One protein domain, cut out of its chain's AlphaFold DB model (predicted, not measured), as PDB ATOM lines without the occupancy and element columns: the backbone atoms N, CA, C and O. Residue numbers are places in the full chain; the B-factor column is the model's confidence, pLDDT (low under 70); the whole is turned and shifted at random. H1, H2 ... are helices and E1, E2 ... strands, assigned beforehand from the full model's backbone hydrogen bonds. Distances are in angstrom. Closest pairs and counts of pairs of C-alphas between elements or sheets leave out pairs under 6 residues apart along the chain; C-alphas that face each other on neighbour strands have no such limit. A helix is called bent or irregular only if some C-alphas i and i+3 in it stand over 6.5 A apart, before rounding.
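This is residues 4 to 89 and 97 to 158 of the 352 residues of the protein "(diamondback moth) hypothetical protein" of Plutella xylostella (UniProt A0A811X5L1). A two-stranded hairpin, E1 and E2, leads into a kinked helix, H1, near the middle of an openly spread model; the long helix H4 passes crosswise near the first part of H1, while H2 and H3 lie off on their own. H2 makes one end of the longest axis, where residues 80 to 85 stick out. The 148 printed residues include two antiparallel strands and then four named helices, in the order E1, E2, H1, H2, H3, H4, and the class is mostly helix. The whole is only just loose, close to extended, with a radius of gyration of the C-alphas of 21.7 A and spans of 69 by 44 by 36 A.

Find C-alpha 8 at (7.839, -13.559, 23.869); from there strand E1, residues 8 to 14, runs 18.6 A. Strand E2, residues 25 to 31, returns over 18.4 A. Next look at helix H1, residues 33 to 53, 29.9 A; it is irregular, with C-alphas 49 and 52 7.4 A apart, and has a kink of 43 degrees near residue 47. Helix H2 is residues 67 to 84, 26.0 A, and H3 is residues 104 to 113, 14.3 A. Helix H4, residues 129 to 158, runs 42.7 A to C-alpha 158 at (-17.630, 1.558, 21.638).

In the hairpin of E1 and E2, look for N 9 and O 30, 2.9 A apart, within hydrogen-bond range. A tight link joins E2 to H1. H1 and H4 are close but not clearly touching, about perpendicular at 73 degrees; their closest C-alphas, Ile 37 and Leu 142, are 7.7 A apart. H2 and H3 are apart from each other and from H1, H4 and both strands. Every O i to N i+4 pair is within range in H2, H3 and H4; in H1, 15 of 17 are.

Residues 90 to 96 are not printed, and C-alphas 89 and 97 are 26.2 A apart across this cut. The links H1 to H2 and H3 to H4 are long. Check the B-factor column: pLDDT is under 70 at residues 6, 115 and 117 to 158.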
ATOM      1  N   ARG A   4       8.231 -17.919  15.357       72.06
ATOM      2  CA  ARG A   4       7.559 -16.681  15.796       72.06
ATOM      3  C   ARG A   4       6.619 -16.872  16.986       72.06
ATOM      4  O   ARG A   4       6.334 -15.914  17.689       72.06
ATOM      5  N   TRP A   5       6.121 -18.086  17.207       73.06
ATOM      6  CA  TRP A   5       5.230 -18.393  18.327       73.06
ATOM      7  C   TRP A   5       6.004 -18.681  19.615       73.06
ATOM      8  O   TRP A   5       5.451 -18.567  20.707       73.06
ATOM      9  N   LYS A   6       7.293 -19.011  19.489       69.69
ATOM     10  CA  LYS A   6       8.220 -19.167  20.613       69.69
ATOM     11  C   LYS A   6       8.770 -17.825  21.112       69.69
ATOM     12  O   LYS A   6       9.318 -17.764  22.204       69.69
ATOM     13  N   ALA A   7       8.628 -16.753  20.328       78.19
ATOM     14  CA  ALA A   7       9.042 -15.415  20.732       78.19
ATOM     15  C   ALA A   7       8.063 -14.823  21.760       78.19
ATOM     16  O   ALA A   7       6.842 -14.869  21.578       78.19
ATOM     17  N   ALA A   8       8.605 -14.230  22.825       84.31
ATOM     18  CA  ALA A   8       7.839 -13.559  23.869       84.31
ATOM     19  C   ALA A   8       8.342 -12.126  24.069       84.31
ATOM     20  O   ALA A   8       9.545 -11.875  24.077       84.31
ATOM     21  N   PHE A   9       7.416 -11.190  24.268       87.25
ATOM     22  CA  PHE A   9       7.751  -9.827  24.670       87.25
ATOM     23  C   PHE A   9       7.906  -9.771  26.191       87.25
ATOM     24  O   PHE A   9       6.951 -10.053  26.916       87.25
ATOM     25  N   ILE A  10       9.086  -9.401  26.684       87.62
ATOM     26  CA  ILE A  10       9.361  -9.352  28.122       87.62
ATOM     27  C   ILE A  10       9.021  -7.960  28.656       87.62
ATOM     28  O   ILE A  10       9.611  -6.962  28.257       87.62
ATOM     29  N   SER A  11       8.067  -7.902  29.582       89.00
ATOM     30  CA  SER A  11       7.695  -6.686  30.302       89.00
ATOM     31  C   SER A  11       8.219  -6.785  31.737       89.00
ATOM     32  O   SER A  11       7.678  -7.583  32.506       89.00
ATOM     33  N   PRO A  12       9.243  -6.013  32.129       88.00
ATOM     34  CA  PRO A  12       9.727  -6.014  33.503       88.00
ATOM     35  C   PRO A  12       8.710  -5.314  34.416       88.00
ATOM     36  O   PRO A  12       8.263  -4.204  34.130       88.00
ATOM     37  N   ILE A  13       8.333  -5.962  35.519       88.94
ATOM     38  CA  ILE A  13       7.463  -5.391  36.554       88.94
ATOM     39  C   ILE A  13       8.243  -5.282  37.854       88.94
ATOM     40  O   ILE A  13       8.729  -6.283  38.375       88.94
ATOM     41  N   HIS A  14       8.352  -4.070  38.389       89.62
ATOM     42  CA  HIS A  14       9.019  -3.831  39.667       89.62
ATOM     43  C   HIS A  14       8.261  -4.524  40.808       89.62
ATOM     44  O   HIS A  14       7.037  -4.422  40.892       89.62
ATOM     45  N   LYS A  15       8.981  -5.263  41.659       84.69
ATOM     46  CA  LYS A  15       8.400  -6.017  42.780       84.69
ATOM     47  C   LYS A  15       8.615  -5.317  44.125       84.69
ATOM     48  O   LYS A  15       7.652  -5.150  44.865       84.69
ATOM     49  N   LYS A  16       9.866  -5.016  44.491       81.81
ATOM     50  CA  LYS A  16      10.260  -4.425  45.789       81.81
ATOM     51  C   LYS A  16      11.699  -3.906  45.732       81.81
ATOM     52  O   LYS A  16      12.475  -4.460  44.973       81.81
ATOM     53  N   GLY A  17      12.068  -2.933  46.567       85.88
ATOM     54  CA  GLY A  17      13.441  -2.402  46.645       85.88
ATOM     55  C   GLY A  17      13.724  -1.252  45.670       85.88
ATOM     56  O   GLY A  17      12.797  -0.684  45.091       85.88
ATOM     57  N   SER A  18      15.000  -0.892  45.499       83.75
ATOM     58  CA  SER A  18      15.437   0.174  44.581       83.75
ATOM     59  C   SER A  18      15.069  -0.140  43.127       83.75
ATOM     60  O   SER A  18      15.062  -1.302  42.714       83.75
ATOM     61  N   LYS A  19      14.750   0.900  42.345       87.50
ATOM     62  CA  LYS A  19      14.418   0.779  40.911       87.50
ATOM     63  C   LYS A  19      15.653   0.638  40.018       87.50
ATOM     64  O   LYS A  19      15.525   0.232  38.872       87.50
ATOM     65  N   ASP A  20      16.832   0.909  40.563       87.00
ATOM     66  CA  ASP A  20      18.090   0.860  39.814       87.00
ATOM     67  C   ASP A  20      18.673  -0.563  39.745       87.00
ATOM     68  O   ASP A  20      19.516  -0.857  38.902       87.00
ATOM     69  N   CYS A  21      18.190  -1.481  40.592       79.44
ATOM     70  CA  CYS A  21      18.624  -2.877  40.596       79.44
ATOM     71  C   CYS A  21      17.684  -3.755  39.758       79.44
ATOM     72  O   CYS A  21      16.509  -3.932  40.087       79.44
ATOM     73  N   VAL A  22      18.224  -4.390  38.716       83.44
ATOM     74  CA  VAL A  22      17.469  -5.259  37.790       83.44
ATOM     75  C   VAL A  22      16.840  -6.468  38.499       83.44
ATOM     76  O   VAL A  22      15.746  -6.899  38.140       83.44
ATOM     77  N   GLU A  23      17.467  -6.984  39.558       82.75
ATOM     78  CA  GLU A  23      16.980  -8.144  40.326       82.75
ATOM     79  C   GLU A  23      15.638  -7.906  41.034       82.75
ATOM     80  O   GLU A  23      14.921  -8.850  41.376       82.75
ATOM     81  N   HIS A  24      15.273  -6.639  41.233       86.06
ATOM     82  CA  HIS A  24      14.005  -6.232  41.827       86.06
ATOM     83  C   HIS A  24      12.835  -6.254  40.839       86.06
ATOM     84  O   HIS A  24      11.683  -6.042  41.240       86.06
ATOM     85  N   TYR A  25      13.103  -6.546  39.567       86.88
ATOM     86  CA  TYR A  25      12.093  -6.679  38.533       86.88
ATOM     87  C   TYR A  25      11.764  -8.145  38.270       86.88
ATOM     88  O   TYR A  25      12.622  -9.021  38.202       86.88
ATOM     89  N   ARG A  26      10.475  -8.412  38.086       84.44
ATOM     90  CA  ARG A  26       9.956  -9.682  37.590       84.44
ATOM     91  C   ARG A  26       9.756  -9.577  36.081       84.44
ATOM     92  O   ARG A  26       8.947  -8.749  35.655       84.44
ATOM     93  N   PRO A  27      10.439 -10.394  35.268       86.06
ATOM     94  CA  PRO A  27      10.169 -10.438  33.841       86.06
ATOM     95  C   PRO A  27       8.826 -11.138  33.599       86.06
ATOM     96  O   PRO A  27       8.640 -12.290  33.980       86.06
ATOM     97  N   ILE A  28       7.871 -10.446  32.972       86.19
ATOM     98  CA  ILE A  28       6.624 -11.062  32.504       86.19
ATOM     99  C   ILE A  28       6.703 -11.271  30.999       86.19
ATOM    100  O   ILE A  28       6.649 -10.314  30.223       86.19
ATOM    101  N   SER A  29       6.775 -12.536  30.597       86.56
ATOM    102  CA  SER A  29       6.767 -12.954  29.198       86.56
ATOM    103  C   SER A  29       5.351 -12.897  28.625       86.56
ATOM    104  O   SER A  29       4.475 -13.694  28.960       86.56
ATOM    105  N   LYS A  30       5.106 -11.939  27.732       86.25
ATOM    106  CA  LYS A  30       3.866 -11.822  26.964       86.25
ATOM    107  C   LYS A  30       4.034 -12.567  25.645       86.25
ATOM    108  O   LYS A  30       4.646 -12.069  24.704       86.25
ATOM    109  N   LEU A  31       3.461 -13.761  25.589       85.81
ATOM    110  CA  LEU A  31       3.378 -14.552  24.366       85.81
ATOM    111  C   LEU A  31       2.383 -13.945  23.373       85.81
ATOM    112  O   LEU A  31       1.438 -13.243  23.767       85.81
ATOM    113  N   CYS A  32       2.579 -14.240  22.087       83.94
ATOM    114  CA  CYS A  32       1.635 -13.849  21.049       83.94
ATOM    115  C   CYS A  32       0.276 -14.547  21.250       83.94
ATOM    116  O   CYS A  32       0.159 -15.561  21.944       83.94
ATOM    117  N   LEU A  33      -0.776 -13.981  20.657       84.44
ATOM    118  CA  LEU A  33      -2.148 -14.460  20.847       84.44
ATOM    119  C   LEU A  33      -2.310 -15.938  20.468       84.44
ATOM    120  O   LEU A  33      -2.946 -16.685  21.205       84.44
ATOM    121  N   LEU A  34      -1.703 -16.359  19.356       81.25
ATOM    122  CA  LEU A  34      -1.792 -17.734  18.863       81.25
ATOM    123  C   LEU A  34      -1.170 -18.730  19.854       81.25
ATOM    124  O   LEU A  34      -1.808 -19.727  20.187       81.25
ATOM    125  N   SER A  35       0.002 -18.416  20.417       82.56
ATOM    126  CA  SER A  35       0.637 -19.250  21.448       82.56
ATOM    127  C   SER A  35      -0.225 -19.376  22.699       82.56
ATOM    128  O   SER A  35      -0.413 -20.482  23.191       82.56
ATOM    129  N   LYS A  36      -0.831 -18.278  23.172       83.31
ATOM    130  CA  LYS A  36      -1.715 -18.307  24.353       83.31
ATOM    131  C   LYS A  36      -2.946 -19.183  24.155       83.31
ATOM    132  O   LYS A  36      -3.445 -19.785  25.104       83.31
ATOM    133  N   ILE A  37      -3.492 -19.212  22.941       83.88
ATOM    134  CA  ILE A  37      -4.657 -20.050  22.667       83.88
ATOM    135  C   ILE A  37      -4.243 -21.518  22.603       83.88
ATOM    136  O   ILE A  37      -4.930 -22.347  23.200       83.88
ATOM    137  N   LEU A  38      -3.109 -21.833  21.968       80.25
ATOM    138  CA  LEU A  38      -2.579 -23.194  21.983       80.25
ATOM    139  C   LEU A  38      -2.314 -23.670  23.419       80.25
ATOM    140  O   LEU A  38      -2.774 -24.743  23.798       80.25
ATOM    141  N   GLU A  39      -1.663 -22.847  24.244       84.75
ATOM    142  CA  GLU A  39      -1.437 -23.141  25.665       84.75
ATOM    143  C   GLU A  39      -2.739 -23.417  26.412       84.75
ATOM    144  O   GLU A  39      -2.802 -24.336  27.223       84.75
ATOM    145  N   ARG A  40      -3.808 -22.669  26.123       85.69
ATOM    146  CA  ARG A  40      -5.119 -22.898  26.742       85.69
ATOM    147  C   ARG A  40      -5.745 -24.229  26.320       85.69
ATOM    148  O   ARG A  40      -6.377 -24.886  27.153       85.69
ATOM    149  N   ILE A  41      -5.596 -24.621  25.055       80.88
ATOM    150  CA  ILE A  41      -6.071 -25.919  24.554       80.88
ATOM    151  C   ILE A  41      -5.300 -27.042  25.255       80.88
ATOM    152  O   ILE A  41      -5.920 -27.915  25.862       80.88
ATOM    153  N   ILE A  42      -3.966 -26.953  25.266       81.12
ATOM    154  CA  ILE A  42      -3.076 -27.907  25.945       81.12
ATOM    155  C   ILE A  42      -3.424 -28.010  27.428       81.12
ATOM    156  O   ILE A  42      -3.639 -29.107  27.938       81.12
ATOM    157  N   TYR A  43      -3.540 -26.871  28.114       87.12
ATOM    158  CA  TYR A  43      -3.879 -26.810  29.532       87.12
ATOM    159  C   TYR A  43      -5.180 -27.548  29.833       87.12
ATOM    160  O   TYR A  43      -5.269 -28.245  30.835       87.12
ATOM    161  N   THR A  44      -6.194 -27.419  28.976       80.94
ATOM    162  CA  THR A  44      -7.491 -28.065  29.212       80.94
ATOM    163  C   THR A  44      -7.366 -29.589  29.185       80.94
ATOM    164  O   THR A  44      -7.923 -30.252  30.061       80.94
ATOM    165  N   GLN A  45      -6.587 -30.130  28.243       78.31
ATOM    166  CA  GLN A  45      -6.335 -31.569  28.137       78.31
ATOM    167  C   GLN A  45      -5.457 -32.077  29.288       78.31
ATOM    168  O   GLN A  45      -5.828 -33.020  29.986       78.31
ATOM    169  N   LEU A  46      -4.339 -31.392  29.553       82.38
ATOM    170  CA  LEU A  46      -3.414 -31.746  30.631       82.38
ATOM    171  C   LEU A  46      -4.075 -31.680  32.004       82.38
ATOM    172  O   LEU A  46      -3.910 -32.586  32.816       82.38
ATOM    173  N   TYR A  47      -4.849 -30.628  32.265       86.94
ATOM    174  CA  TYR A  47      -5.557 -30.482  33.529       86.94
ATOM    175  C   TYR A  47      -6.535 -31.635  33.738       86.94
ATOM    176  O   TYR A  47      -6.608 -32.157  34.843       86.94
ATOM    177  N   SER A  48      -7.264 -32.052  32.697       82.50
ATOM    178  CA  SER A  48      -8.195 -33.179  32.805       82.50
ATOM    179  C   SER A  48      -7.475 -34.490  33.127       82.50
ATOM    180  O   SER A  48      -7.947 -35.234  33.981       82.50
ATOM    181  N   ALA A  49      -6.330 -34.747  32.490       80.38
ATOM    182  CA  ALA A  49      -5.536 -35.950  32.731       80.38
ATOM    183  C   ALA A  49      -4.911 -35.967  34.138       80.38
ATOM    184  O   ALA A  49      -4.925 -36.988  34.820       80.38
ATOM    185  N   LEU A  50      -4.402 -34.822  34.602       84.12
ATOM    186  CA  LEU A  50      -3.644 -34.724  35.853       84.12
ATOM    187  C   LEU A  50      -4.493 -34.389  37.078       84.12
ATOM    188  O   LEU A  50      -3.988 -34.494  38.196       84.12
ATOM    189  N   LYS A  51      -5.767 -34.008  36.915       85.94
ATOM    190  CA  LYS A  51      -6.622 -33.528  38.018       85.94
ATOM    191  C   LYS A  51      -6.617 -34.461  39.232       85.94
ATOM    192  O   LYS A  51      -6.643 -33.982  40.360       85.94
ATOM    193  N   HIS A  52      -6.584 -35.770  38.993       85.81
ATOM    194  CA  HIS A  52      -6.637 -36.799  40.034       85.81
ATOM    195  C   HIS A  52      -5.305 -37.013  40.769       85.81
ATOM    196  O   HIS A  52      -5.297 -37.604  41.840       85.81
ATOM    197  N   THR A  53      -4.196 -36.519  40.218       87.56
ATOM    198  CA  THR A  53      -2.855 -36.645  40.818       87.56
ATOM    199  C   THR A  53      -2.523 -35.509  41.787       87.56
ATOM    200  O   THR A  53      -1.591 -35.626  42.580       87.56
ATOM    201  N   PHE A  54      -3.266 -34.395  41.741       90.19
ATOM    202  CA  PHE A  54      -2.993 -33.241  42.594       90.19
ATOM    203  C   PHE A  54      -3.405 -33.491  44.043       90.19
ATOM    204  O   PHE A  54      -4.472 -34.034  44.326       90.19
ATOM    205  N   SER A  55      -2.580 -33.005  44.973       91.12
ATOM    206  CA  SER A  55      -2.876 -33.091  46.401       91.12
ATOM    207  C   SER A  55      -4.169 -32.338  46.754       91.12
ATOM    208  O   SER A  55      -4.398 -31.218  46.271       91.12
ATOM    209  N   PRO A  56      -5.012 -32.879  47.653       90.00
ATOM    210  CA  PRO A  56      -6.191 -32.172  48.142       90.00
ATOM    211  C   PRO A  56      -5.838 -30.869  48.877       90.00
ATOM    212  O   PRO A  56      -6.639 -29.941  48.841       90.00
ATOM    213  N   ALA A  57      -4.633 -30.751  49.442       90.94
ATOM    214  CA  ALA A  57      -4.159 -29.535  50.110       90.94
ATOM    215  C   ALA A  57      -3.640 -28.455  49.139       90.94
ATOM    216  O   ALA A  57      -3.408 -27.310  49.535       90.94
ATOM    217  N   GLN A  58      -3.450 -28.777  47.853       93.62
ATOM    218  CA  GLN A  58      -2.979 -27.805  46.870       93.62
ATOM    219  C   GLN A  58      -4.092 -26.812  46.525       93.62
ATOM    220  O   GLN A  58      -5.147 -27.191  46.026       93.62
ATOM    221  N   HIS A  59      -3.846 -25.525  46.734       93.31
ATOM    222  CA  HIS A  59      -4.823 -24.471  46.438       93.31
ATOM    223  C   HIS A  59      -4.413 -23.561  45.279       93.31
ATOM    224  O   HIS A  59      -5.265 -23.005  44.590       93.31
ATOM    225  N   GLY A  60      -3.109 -23.426  45.038       92.06
ATOM    226  CA  GLY A  60      -2.581 -22.626  43.940       92.06
ATOM    227  C   GLY A  60      -2.868 -23.255  42.577       92.06
ATOM    228  O   GLY A  60      -2.689 -24.458  42.391       92.06
ATOM    229  N   PHE A  61      -3.265 -22.415  41.615       88.38
ATOM    230  CA  PHE A  61      -3.447 -22.764  40.199       88.38
ATOM    231  C   PHE A  61      -4.473 -23.879  39.905       88.38
ATOM    232  O   PHE A  61      -4.485 -24.417  38.799       88.38
ATOM    233  N   LEU A  62      -5.367 -24.200  40.848       90.56
ATOM    234  CA  LEU A  62      -6.466 -25.149  40.642       90.56
ATOM    235  C   LEU A  62      -7.809 -24.428  40.497       90.56
ATOM    236  O   LEU A  62      -8.057 -23.392  41.116       90.56
ATOM    237  N   LYS A  63      -8.705 -24.983  39.673       88.31
ATOM    238  CA  LYS A  63     -10.074 -24.454  39.547       88.31
ATOM    239  C   LYS A  63     -10.819 -24.628  40.875       88.31
ATOM    240  O   LYS A  63     -10.643 -25.639  41.543       88.31
ATOM    241  N   GLN A  64     -11.688 -23.665  41.202       89.56
ATOM    242  CA  GLN A  64     -12.541 -23.664  42.406       89.56
ATOM    243  C   GLN A  64     -11.782 -23.638  43.745       89.56
ATOM    244  O   GLN A  64     -12.383 -23.858  44.792       89.56
ATOM    245  N   ARG A  65     -10.480 -23.339  43.734       91.94
ATOM    246  CA  ARG A  65      -9.658 -23.156  44.935       91.94
ATOM    247  C   ARG A  65      -9.026 -21.769  44.920       91.94
ATOM    248  O   ARG A  65      -8.730 -21.234  43.852       91.94
ATOM    249  N   SER A  66      -8.856 -21.170  46.093       93.62
ATOM    250  CA  SER A  66      -8.299 -19.824  46.235       93.62
ATOM    251  C   SER A  66      -7.351 -19.730  47.430       93.62
ATOM    252  O   SER A  66      -7.241 -20.643  48.249       93.62
ATOM    253  N   THR A  67      -6.655 -18.600  47.545       93.12
ATOM    254  CA  THR A  67      -5.856 -18.286  48.736       93.12
ATOM    255  C   THR A  67      -6.728 -18.169  49.983       93.12
ATOM    256  O   THR A  67      -6.292 -18.551  51.063       93.12
ATOM    257  N   VAL A  68      -7.968 -17.702  49.822       94.50
ATOM    258  CA  VAL A  68      -8.949 -17.574  50.903       94.50
ATOM    259  C   VAL A  68      -9.393 -18.947  51.394       94.50
ATOM    260  O   VAL A  68      -9.410 -19.171  52.597       94.50
ATOM    261  N   SER A  69      -9.687 -19.892  50.493       94.12
ATOM    262  CA  SER A  69     -10.072 -21.246  50.914       94.12
ATOM    263  C   SER A  69      -8.925 -21.967  51.627       94.12
ATOM    264  O   SER A  69      -9.161 -22.646  52.618       94.12
ATOM    265  N   ASN A  70      -7.680 -21.763  51.179       94.94
ATOM    266  CA  ASN A  70      -6.505 -22.288  51.878       94.94
ATOM    267  C   ASN A  70      -6.368 -21.704  53.292       94.94
ATOM    268  O   ASN A  70      -6.129 -22.437  54.246       94.94
ATOM    269  N   LEU A  71      -6.531 -20.381  53.424       94.75
ATOM    270  CA  LEU A  71      -6.443 -19.695  54.711       94.75
ATOM    271  C   LEU A  71      -7.559 -20.135  55.663       94.75
ATOM    272  O   LEU A  71      -7.294 -20.305  56.845       94.75
ATOM    273  N   LEU A  72      -8.774 -20.348  55.154       95.12
ATOM    274  CA  LEU A  72      -9.895 -20.852  55.945       95.12
ATOM    275  C   LEU A  72      -9.608 -22.250  56.494       95.12
ATOM    276  O   LEU A  72      -9.727 -22.443  57.695       95.12
ATOM    277  N   ILE A  73      -9.168 -23.188  55.649       94.62
ATOM    278  CA  ILE A  73      -8.833 -24.557  56.084       94.62
ATOM    279  C   ILE A  73      -7.703 -24.539  57.117       94.62
ATOM    280  O   ILE A  73      -7.765 -25.242  58.120       94.62
ATOM    281  N   PHE A  74      -6.671 -23.723  56.889       94.56
ATOM    282  CA  PHE A  74      -5.569 -23.592  57.838       94.56
ATOM    283  C   PHE A  74      -6.018 -22.960  59.162       94.56
ATOM    284  O   PHE A  74      -5.637 -23.433  60.226       94.56
ATOM    285  N   SER A  75      -6.839 -21.908  59.107       94.94
ATOM    286  CA  SER A  75      -7.356 -21.247  60.304       94.94
ATOM    287  C   SER A  75      -8.245 -22.179  61.116       94.94
ATOM    288  O   SER A  75      -8.093 -22.209  62.329       94.94
ATOM    289  N   ASP A  76      -9.129 -22.929  60.455       96.50
ATOM    290  CA  ASP A  76     -10.007 -23.920  61.080       96.50
ATOM    291  C   ASP A  76      -9.179 -24.985  61.811       96.50
ATOM    292  O   ASP A  76      -9.345 -25.187  63.013       96.50
ATOM    293  N   PHE A  77      -8.172 -25.543  61.128       95.38
ATOM    294  CA  PHE A  77      -7.217 -26.481  61.719       95.38
ATOM    295  C   PHE A  77      -6.516 -25.907  62.960       95.38
ATOM    296  O   PHE A  77      -6.438 -26.580  63.987       95.38
ATOM    297  N   VAL A  78      -6.018 -24.668  62.901       96.06
ATOM    298  CA  VAL A  78      -5.360 -24.028  64.053       96.06
ATOM    299  C   VAL A  78      -6.341 -23.840  65.209       96.06
ATOM    300  O   VAL A  78      -5.997 -24.150  66.348       96.06
ATOM    301  N   THR A  79      -7.560 -23.367  64.938       95.50
ATOM    302  CA  THR A  79      -8.560 -23.135  65.987       95.50
ATOM    303  C   THR A  79      -9.017 -24.428  66.651       95.50
ATOM    304  O   THR A  79      -9.059 -24.476  67.874       95.50
ATOM    305  N   SER A  80      -9.260 -25.501  65.890       96.56
ATOM    306  CA  SER A  80      -9.699 -26.778  66.466       96.56
ATOM    307  C   SER A  80      -8.646 -27.412  67.375       96.56
ATOM    308  O   SER A  80      -8.984 -27.940  68.428       96.56
ATOM    309  N   ASN A  81      -7.365 -27.348  67.000       95.81
ATOM    310  CA  ASN A  81      -6.284 -27.855  67.850       95.81
ATOM    311  C   ASN A  81      -6.074 -26.969  69.088       95.81
ATOM    312  O   ASN A  81      -5.844 -27.480  70.178       95.81
ATOM    313  N   MET A  82      -6.226 -25.648  68.947       93.75
ATOM    314  CA  MET A  82      -6.151 -24.724  70.081       93.75
ATOM    315  C   MET A  82      -7.276 -24.969  71.097       93.75
ATOM    316  O   MET A  82      -7.015 -24.949  72.299       93.75
ATOM    317  N   ASP A  83      -8.495 -25.254  70.630       95.38
ATOM    318  CA  ASP A  83      -9.636 -25.598  71.489       95.38
ATOM    319  C   ASP A  83      -9.424 -26.933  72.229       95.38
ATOM    320  O   ASP A  83      -9.865 -27.084  73.369       95.38
ATOM    321  N   ASN A  84      -8.693 -27.874  71.622       95.69
ATOM    322  CA  ASN A  84      -8.302 -29.143  72.250       95.69
ATOM    323  C   ASN A  84      -7.099 -29.015  73.205       95.69
ATOM    324  O   ASN A  84      -6.792 -29.960  73.931       95.69
ATOM    325  N   GLY A  85      -6.431 -27.857  73.234       94.69
ATOM    326  CA  GLY A  85      -5.227 -27.624  74.036       94.69
ATOM    327  C   GLY A  85      -3.927 -28.139  73.403       94.69
ATOM    328  O   GLY A  85      -2.909 -28.201  74.093       94.69
ATOM    329  N   ASP A  86      -3.943 -28.481  72.114       95.94
ATOM    330  CA  ASP A  86      -2.778 -28.954  71.366       95.94
ATOM    331  C   ASP A  86      -1.913 -27.784  70.853       95.94
ATOM    332  O   ASP A  86      -2.402 -26.697  70.528       95.94
ATOM    333  N   GLN A  87      -0.601 -28.009  70.732       93.38
ATOM    334  CA  GLN A  87       0.327 -27.051  70.122       93.38
ATOM    335  C   GLN A  87       0.364 -27.224  68.597       93.38
ATOM    336  O   GLN A  87       0.542 -28.331  68.091       93.38
ATOM    337  N   VAL A  88       0.273 -26.112  67.860       94.25
ATOM    338  CA  VAL A  88       0.411 -26.083  66.396       94.25
ATOM    339  C   VAL A  88       1.554 -25.160  65.989       94.25
ATOM    340  O   VAL A  88       1.497 -23.957  66.236       94.25
ATOM    341  N   ASP A  89       2.545 -25.710  65.286       94.38
ATOM    342  CA  ASP A  89       3.660 -24.960  64.705       94.38
ATOM    343  C   ASP A  89       3.539 -24.899  63.173       94.38
ATOM    344  O   ASP A  89       3.231 -25.893  62.511       94.38
ATOM    345  N   LYS A  97      12.836 -17.812  42.605       79.94
ATOM    346  CA  LYS A  97      12.749 -17.932  41.133       79.94
ATOM    347  C   LYS A  97      12.208 -19.299  40.676       79.94
ATOM    348  O   LYS A  97      12.760 -19.926  39.779       79.94
ATOM    349  N   ALA A  98      11.123 -19.754  41.307       84.31
ATOM    350  CA  ALA A  98      10.571 -21.098  41.121       84.31
ATOM    351  C   ALA A  98      10.362 -21.504  39.650       84.31
ATOM    352  O   ALA A  98      10.684 -22.630  39.303       84.31
ATOM    353  N   PHE A  99       9.875 -20.601  38.789       79.69
ATOM    354  CA  PHE A  99       9.642 -20.890  37.366       79.69
ATOM    355  C   PHE A  99      10.922 -20.923  36.519       79.69
ATOM    356  O   PHE A  99      10.965 -21.652  35.536       79.69
ATOM    357  N   ASP A 100      11.961 -20.183  36.913       81.00
ATOM    358  CA  ASP A 100      13.227 -20.112  36.170       81.00
ATOM    359  C   ASP A 100      14.150 -21.299  36.499       81.00
ATOM    360  O   ASP A 100      15.080 -21.590  35.756       81.00
ATOM    361  N   ARG A 101      13.916 -21.972  37.636       84.00
ATOM    362  CA  ARG A 101      14.747 -23.074  38.154       84.00
ATOM    363  C   ARG A 101      14.176 -24.469  37.893       84.00
ATOM    364  O   ARG A 101      14.667 -25.441  38.463       84.00
ATOM    365  N   ILE A 102      13.123 -24.582  37.089       82.88
ATOM    366  CA  ILE A 102      12.509 -25.881  36.797       82.88
ATOM    367  C   ILE A 102      13.419 -26.656  35.844       82.88
ATOM    368  O   ILE A 102      13.633 -26.238  34.710       82.88
ATOM    369  N   ASP A 103      13.908 -27.812  36.291       82.94
ATOM    370  CA  ASP A 103      14.603 -28.759  35.423       82.94
ATOM    371  C   ASP A 103      13.605 -29.379  34.431       82.94
ATOM    372  O   ASP A 103      12.645 -30.061  34.812       82.94
ATOM    373  N   HIS A 104      13.822 -29.110  33.143       78.50
ATOM    374  CA  HIS A 104      12.943 -29.574  32.077       78.50
ATOM    375  C   HIS A 104      12.970 -31.098  31.905       78.50
ATOM    376  O   HIS A 104      11.924 -31.679  31.623       78.50
ATOM    377  N   CYS A 105      14.109 -31.759  32.117       76.69
ATOM    378  CA  CYS A 105      14.217 -33.215  32.028       76.69
ATOM    379  C   CYS A 105      13.435 -33.886  33.163       76.69
ATOM    380  O   CYS A 105      12.655 -34.809  32.923       76.69
ATOM    381  N   LEU A 106      13.567 -33.377  34.393       80.00
ATOM    382  CA  LEU A 106      12.810 -33.885  35.540       80.00
ATOM    383  C   LEU A 106      11.301 -33.664  35.373       80.00
ATOM    384  O   LEU A 106      10.504 -34.536  35.726       80.00
ATOM    385  N   LEU A 107      10.901 -32.505  34.845       80.19
ATOM    386  CA  LEU A 107       9.499 -32.208  34.563       80.19
ATOM    387  C   LEU A 107       8.914 -33.193  33.542       80.19
ATOM    388  O   LEU A 107       7.841 -33.741  33.785       80.19
ATOM    389  N   LEU A 108       9.619 -33.434  32.434       76.56
ATOM    390  CA  LEU A 108       9.185 -34.375  31.399       76.56
ATOM    391  C   LEU A 108       9.071 -35.802  31.947       76.56
ATOM    392  O   LEU A 108       8.040 -36.440  31.751       76.56
ATOM    393  N   ASN A 109      10.044 -36.258  32.738       78.12
ATOM    394  CA  ASN A 109       9.981 -37.571  33.388       78.12
ATOM    395  C   ASN A 109       8.765 -37.704  34.320       78.12
ATOM    396  O   ASN A 109       8.097 -38.737  34.326       78.12
ATOM    397  N   LYS A 110       8.425 -36.658  35.086       82.38
ATOM    398  CA  LYS A 110       7.220 -36.664  35.936       82.38
ATOM    399  C   LYS A 110       5.929 -36.730  35.122       82.38
ATOM    400  O   LYS A 110       4.996 -37.413  35.534       82.38
ATOM    401  N   LEU A 111       5.871 -36.040  33.984       76.88
ATOM    402  CA  LEU A 111       4.724 -36.107  33.074       76.88
ATOM    403  C   LEU A 111       4.593 -37.507  32.457       76.88
ATOM    404  O   LEU A 111       3.492 -38.055  32.446       76.88
ATOM    405  N   HIS A 112       5.714 -38.113  32.058       75.50
ATOM    406  CA  HIS A 112       5.762 -39.484  31.553       75.50
ATOM    407  C   HIS A 112       5.215 -40.488  32.578       75.50
ATOM    408  O   HIS A 112       4.328 -41.282  32.263       75.50
ATOM    409  N   LEU A 113       5.668 -40.398  33.834       79.25
ATOM    410  CA  LEU A 113       5.173 -41.236  34.935       79.25
ATOM    411  C   LEU A 113       3.686 -41.010  35.244       79.25
ATOM    412  O   LEU A 113       3.000 -41.937  35.662       79.25
ATOM    413  N   ALA A 114       3.171 -39.801  35.012       75.62
ATOM    414  CA  ALA A 114       1.752 -39.487  35.160       75.62
ATOM    415  C   ALA A 114       0.885 -39.993  33.985       75.62
ATOM    416  O   ALA A 114      -0.306 -39.686  33.925       75.62
ATOM    417  N   GLY A 115       1.460 -40.756  33.049       69.75
ATOM    418  CA  GLY A 115       0.760 -41.324  31.895       69.75
ATOM    419  C   GLY A 115       0.675 -40.385  30.691       69.75
ATOM    420  O   GLY A 115       0.030 -40.722  29.696       69.75
ATOM    421  N   ILE A 116       1.333 -39.222  30.745       70.19
ATOM    422  CA  ILE A 116       1.478 -38.325  29.596       70.19
ATOM    423  C   ILE A 116       2.722 -38.768  28.842       70.19
ATOM    424  O   ILE A 116       3.834 -38.320  29.115       70.19
ATOM    425  N   ARG A 117       2.528 -39.701  27.916       55.72
ATOM    426  CA  ARG A 117       3.607 -40.206  27.073       55.72
ATOM    427  C   ARG A 117       4.123 -39.118  26.114       55.72
ATOM    428  O   ARG A 117       3.421 -38.145  25.821       55.72
ATOM    429  N   ASP A 118       5.344 -39.304  25.608       51.25
ATOM    430  CA  ASP A 118       6.035 -38.367  24.701       51.25
ATOM    431  C   ASP A 118       5.293 -38.141  23.367       51.25
ATOM    432  O   ASP A 118       5.561 -37.188  22.638       51.25
ATOM    433  N   ASP A 119       4.270 -38.949  23.088       43.06
ATOM    434  CA  ASP A 119       3.221 -38.753  22.088       43.06
ATOM    435  C   ASP A 119       2.217 -37.638  22.440       43.06
ATOM    436  O   ASP A 119       1.085 -37.648  21.945       43.06
ATOM    437  N   MET A 120       2.619 -36.602  23.192       46.16
ATOM    438  CA  MET A 120       1.965 -35.293  23.092       46.16
ATOM    439  C   MET A 120       2.120 -34.779  21.650       46.16
ATOM    440  O   MET A 120       2.933 -33.906  21.350       46.16
ATOM    441  N   LYS A 121       1.263 -35.272  20.748       42.69
ATOM    442  CA  LYS A 121       1.089 -34.851  19.348       42.69
ATOM    443  C   LYS A 121       0.746 -33.363  19.208       42.69
ATOM    444  O   LYS A 121       0.618 -32.868  18.102       42.69
ATOM    445  N   VAL A 122       0.639 -32.612  20.305       43.91
ATOM    446  CA  VAL A 122       0.581 -31.145  20.267       43.91
ATOM    447  C   VAL A 122       1.956 -30.520  19.985       43.91
ATOM    448  O   VAL A 122       2.047 -29.407  19.467       43.91
ATOM    449  N   PHE A 123       3.036 -31.265  20.235       41.44
ATOM    450  CA  PHE A 123       4.375 -30.975  19.734       41.44
ATOM    451  C   PHE A 123       4.666 -31.656  18.397       41.44
ATOM    452  O   PHE A 123       5.844 -31.775  18.068       41.44
ATOM    453  N   MET A 124       3.656 -32.079  17.613       41.03
ATOM    454  CA  MET A 124       3.923 -32.622  16.277       41.03
ATOM    455  C   MET A 124       4.829 -31.645  15.526       41.03
ATOM    456  O   MET A 124       4.451 -30.524  15.161       41.03
ATOM    457  N   VAL A 125       6.068 -32.081  15.313       47.03
ATOM    458  CA  VAL A 125       6.737 -31.781  14.064       47.03
ATOM    459  C   VAL A 125       5.734 -32.248  13.020       47.03
ATOM    460  O   VAL A 125       5.275 -33.388  13.062       47.03
ATOM    461  N   VAL A 126       5.257 -31.308  12.210       49.41
ATOM    462  CA  VAL A 126       4.338 -31.600  11.117       49.41
ATOM    463  C   VAL A 126       5.120 -32.498  10.171       49.41
ATOM    464  O   VAL A 126       5.933 -32.010   9.392       49.41
ATOM    465  N   ASN A 127       4.958 -33.806  10.335       45.88
ATOM    466  CA  ASN A 127       5.724 -34.794   9.588       45.88
ATOM    467  C   ASN A 127       4.979 -35.171   8.303       45.88
ATOM    468  O   ASN A 127       5.617 -35.427   7.289       45.88
ATOM    469  N   ASN A 128       3.639 -35.127   8.330       56.84
ATOM    470  CA  ASN A 128       2.773 -35.528   7.224       56.84
ATOM    471  C   ASN A 128       1.750 -34.437   6.859       56.84
ATOM    472  O   ASN A 128       1.348 -33.614   7.685       56.84
ATOM    473  N   ALA A 129       1.265 -34.472   5.614       58.94
ATOM    474  CA  ALA A 129       0.296 -33.505   5.087       58.94
ATOM    475  C   ALA A 129      -1.051 -33.502   5.839       58.94
ATOM    476  O   ALA A 129      -1.692 -32.459   5.943       58.94
ATOM    477  N   ALA A 130      -1.461 -34.640   6.409       65.69
ATOM    478  CA  ALA A 130      -2.688 -34.751   7.200       65.69
ATOM    479  C   ALA A 130      -2.612 -33.957   8.520       65.69
ATOM    480  O   ALA A 130      -3.575 -33.290   8.900       65.69
ATOM    481  N   ASP A 131      -1.448 -33.956   9.176       52.00
ATOM    482  CA  ASP A 131      -1.226 -33.219  10.426       52.00
ATOM    483  C   ASP A 131      -1.168 -31.708  10.168       52.00
ATOM    484  O   ASP A 131      -1.691 -30.913  10.952       52.00
ATOM    485  N   ALA A 132      -0.591 -31.313   9.024       55.16
ATOM    486  CA  ALA A 132      -0.610 -29.931   8.550       55.16
ATOM    487  C   ALA A 132      -2.049 -29.439   8.336       55.16
ATOM    488  O   ALA A 132      -2.379 -28.325   8.730       55.16
ATOM    489  N   LEU A 133      -2.905 -30.285   7.754       65.19
ATOM    490  CA  LEU A 133      -4.314 -29.993   7.482       65.19
ATOM    491  C   LEU A 133      -5.137 -29.853   8.766       65.19
ATOM    492  O   LEU A 133      -5.899 -28.898   8.897       65.19
ATOM    493  N   CYS A 134      -4.932 -30.749   9.732       57.16
ATOM    494  CA  CYS A 134      -5.600 -30.679  11.031       57.16
ATOM    495  C   CYS A 134      -5.188 -29.407  11.799       57.16
ATOM    496  O   CYS A 134      -6.036 -28.667  12.302       57.16
ATOM    497  N   LEU A 135      -3.891 -29.067  11.783       58.81
ATOM    498  CA  LEU A 135      -3.384 -27.822  12.366       58.81
ATOM    499  C   LEU A 135      -3.914 -26.577  11.633       58.81
ATOM    500  O   LEU A 135      -4.225 -25.576  12.277       58.81
ATOM    501  N   GLN A 136      -4.035 -26.625  10.304       63.06
ATOM    502  CA  GLN A 136      -4.610 -25.554   9.484       63.06
ATOM    503  C   GLN A 136      -6.093 -25.337   9.823       63.06
ATOM    504  O   GLN A 136      -6.554 -24.194   9.910       63.06
ATOM    505  N   GLU A 137      -6.842 -26.417  10.048       65.19
ATOM    506  CA  GLU A 137      -8.250 -26.342  10.424       65.19
ATOM    507  C   GLU A 137      -8.423 -25.752  11.830       65.19
ATOM    508  O   GLU A 137      -9.232 -24.835  12.020       65.19
ATOM    509  N   ASP A 138      -7.612 -26.190  12.794       50.81
ATOM    510  CA  ASP A 138      -7.598 -25.640  14.151       50.81
ATOM    511  C   ASP A 138      -7.170 -24.168  14.171       50.81
ATOM    512  O   ASP A 138      -7.784 -23.351  14.866       50.81
ATOM    513  N   LEU A 139      -6.193 -23.786  13.344       55.72
ATOM    514  CA  LEU A 139      -5.800 -22.393  13.129       55.72
ATOM    515  C   LEU A 139      -6.938 -21.550  12.547       55.72
ATOM    516  O   LEU A 139      -7.167 -20.427  12.998       55.72
ATOM    517  N   CYS A 140      -7.694 -22.096  11.596       53.72
ATOM    518  CA  CYS A 140      -8.849 -21.429  10.996       53.72
ATOM    519  C   CYS A 140     -10.023 -21.294  11.989       53.72
ATOM    520  O   CYS A 140     -10.748 -20.288  11.999       53.72
ATOM    521  N   ARG A 141     -10.212 -22.276  12.881       54.84
ATOM    522  CA  ARG A 141     -11.156 -22.183  14.012       54.84
ATOM    523  C   ARG A 141     -10.714 -21.114  15.016       54.84
ATOM    524  O   ARG A 141     -11.550 -20.315  15.453       54.84
ATOM    525  N   LEU A 142      -9.418 -21.041  15.317       46.97
ATOM    526  CA  LEU A 142      -8.818 -20.005  16.163       46.97
ATOM    527  C   LEU A 142      -9.032 -18.606  15.600       46.97
ATOM    528  O   LEU A 142      -9.481 -17.719  16.320       46.97
ATOM    529  N   ASP A 143      -8.742 -18.415  14.318       53.62
ATOM    530  CA  ASP A 143      -8.840 -17.128  13.635       53.62
ATOM    531  C   ASP A 143     -10.291 -16.608  13.634       53.62
ATOM    532  O   ASP A 143     -10.561 -15.448  13.963       53.62
ATOM    533  N   ARG A 144     -11.267 -17.504  13.414       62.09
ATOM    534  CA  ARG A 144     -12.697 -17.187  13.581       62.09
ATOM    535  C   ARG A 144     -13.057 -16.800  15.019       62.09
ATOM    536  O   ARG A 144     -13.796 -15.831  15.214       62.09
ATOM    537  N   TYR A 145     -12.543 -17.513  16.023       51.94
ATOM    538  CA  TYR A 145     -12.777 -17.186  17.435       51.94
ATOM    539  C   TYR A 145     -12.148 -15.836  17.826       51.94
ATOM    540  O   TYR A 145     -12.801 -15.010  18.468       51.94
ATOM    541  N   CYS A 146     -10.912 -15.575  17.395       51.53
ATOM    542  CA  CYS A 146     -10.199 -14.318  17.616       51.53
ATOM    543  C   CYS A 146     -10.923 -13.130  16.987       51.53
ATOM    544  O   CYS A 146     -11.114 -12.126  17.674       51.53
ATOM    545  N   ARG A 147     -11.385 -13.244  15.733       66.25
ATOM    546  CA  ARG A 147     -12.179 -12.190  15.080       66.25
ATOM    547  C   ARG A 147     -13.470 -11.892  15.838       66.25
ATOM    548  O   ARG A 147     -13.735 -10.732  16.135       66.25
ATOM    549  N   ARG A 148     -14.230 -12.922  16.232       62.56
ATOM    550  CA  ARG A 148     -15.453 -12.742  17.039       62.56
ATOM    551  C   ARG A 148     -15.166 -12.051  18.371       62.56
ATOM    552  O   ARG A 148     -15.878 -11.126  18.747       62.56
ATOM    553  N   LYS A 149     -14.105 -12.465  19.068       52.81
ATOM    554  CA  LYS A 149     -13.746 -11.900  20.372       52.81
ATOM    555  C   LYS A 149     -13.213 -10.470  20.266       52.81
ATOM    556  O   LYS A 149     -13.588  -9.647  21.091       52.81
ATOM    557  N   MET A 150     -12.393 -10.153  19.260       54.78
ATOM    558  CA  MET A 150     -11.951  -8.775  19.010       54.78
ATOM    559  C   MET A 150     -13.109  -7.862  18.616       54.78
ATOM    560  O   MET A 150     -13.153  -6.733  19.089       54.78
ATOM    561  N   ASN A 151     -14.049  -8.336  17.795       63.94
ATOM    562  CA  ASN A 151     -15.227  -7.551  17.431       63.94
ATOM    563  C   ASN A 151     -16.095  -7.267  18.662       63.94
ATOM    564  O   ASN A 151     -16.439  -6.116  18.887       63.94
ATOM    565  N   GLY A 152     -16.324  -8.263  19.526       58.88
ATOM    566  CA  GLY A 152     -17.037  -8.053  20.790       58.88
ATOM    567  C   GLY A 152     -16.302  -7.140  21.784       58.88
ATOM    568  O   GLY A 152     -16.947  -6.462  22.575       58.88
ATOM    569  N   ILE A 153     -14.963  -7.087  21.751       58.56
ATOM    570  CA  ILE A 153     -14.180  -6.125  22.545       58.56
ATOM    571  C   ILE A 153     -14.325  -4.716  21.967       58.56
ATOM    572  O   ILE A 153     -14.631  -3.807  22.726       58.56
ATOM    573  N   LYS A 154     -14.194  -4.539  20.645       58.38
ATOM    574  CA  LYS A 154     -14.390  -3.241  19.975       58.38
ATOM    575  C   LYS A 154     -15.807  -2.703  20.161       58.38
ATOM    576  O   LYS A 154     -15.994  -1.507  20.328       58.38
ATOM    577  N   GLU A 155     -16.800  -3.584  20.143       59.56
ATOM    578  CA  GLU A 155     -18.202  -3.237  20.358       59.56
ATOM    579  C   GLU A 155     -18.457  -2.839  21.816       59.56
ATOM    580  O   GLU A 155     -19.059  -1.799  22.064       59.56
ATOM    581  N   LYS A 156     -17.888  -3.566  22.788       55.94
ATOM    582  CA  LYS A 156     -17.919  -3.163  24.205       55.94
ATOM    583  C   LYS A 156     -17.164  -1.866  24.485       55.94
ATOM    584  O   LYS A 156     -17.624  -1.082  25.300       55.94
ATOM    585  N   GLU A 157     -16.035  -1.634  23.825       55.41
ATOM    586  CA  GLU A 157     -15.238  -0.407  23.949       55.41
ATOM    587  C   GLU A 157     -15.958   0.788  23.301       55.41
ATOM    588  O   GLU A 157     -15.890   1.902  23.810       55.41
ATOM    589  N   LYS A 158     -16.742   0.554  22.241       54.16
ATOM    590  CA  LYS A 158     -17.630   1.558  21.638       54.16
ATOM    591  C   LYS A 158     -18.831   1.885  22.536       54.16
ATOM    592  O   LYS A 158     -19.144   3.057  22.690       54.16
TER     593      LYS A 158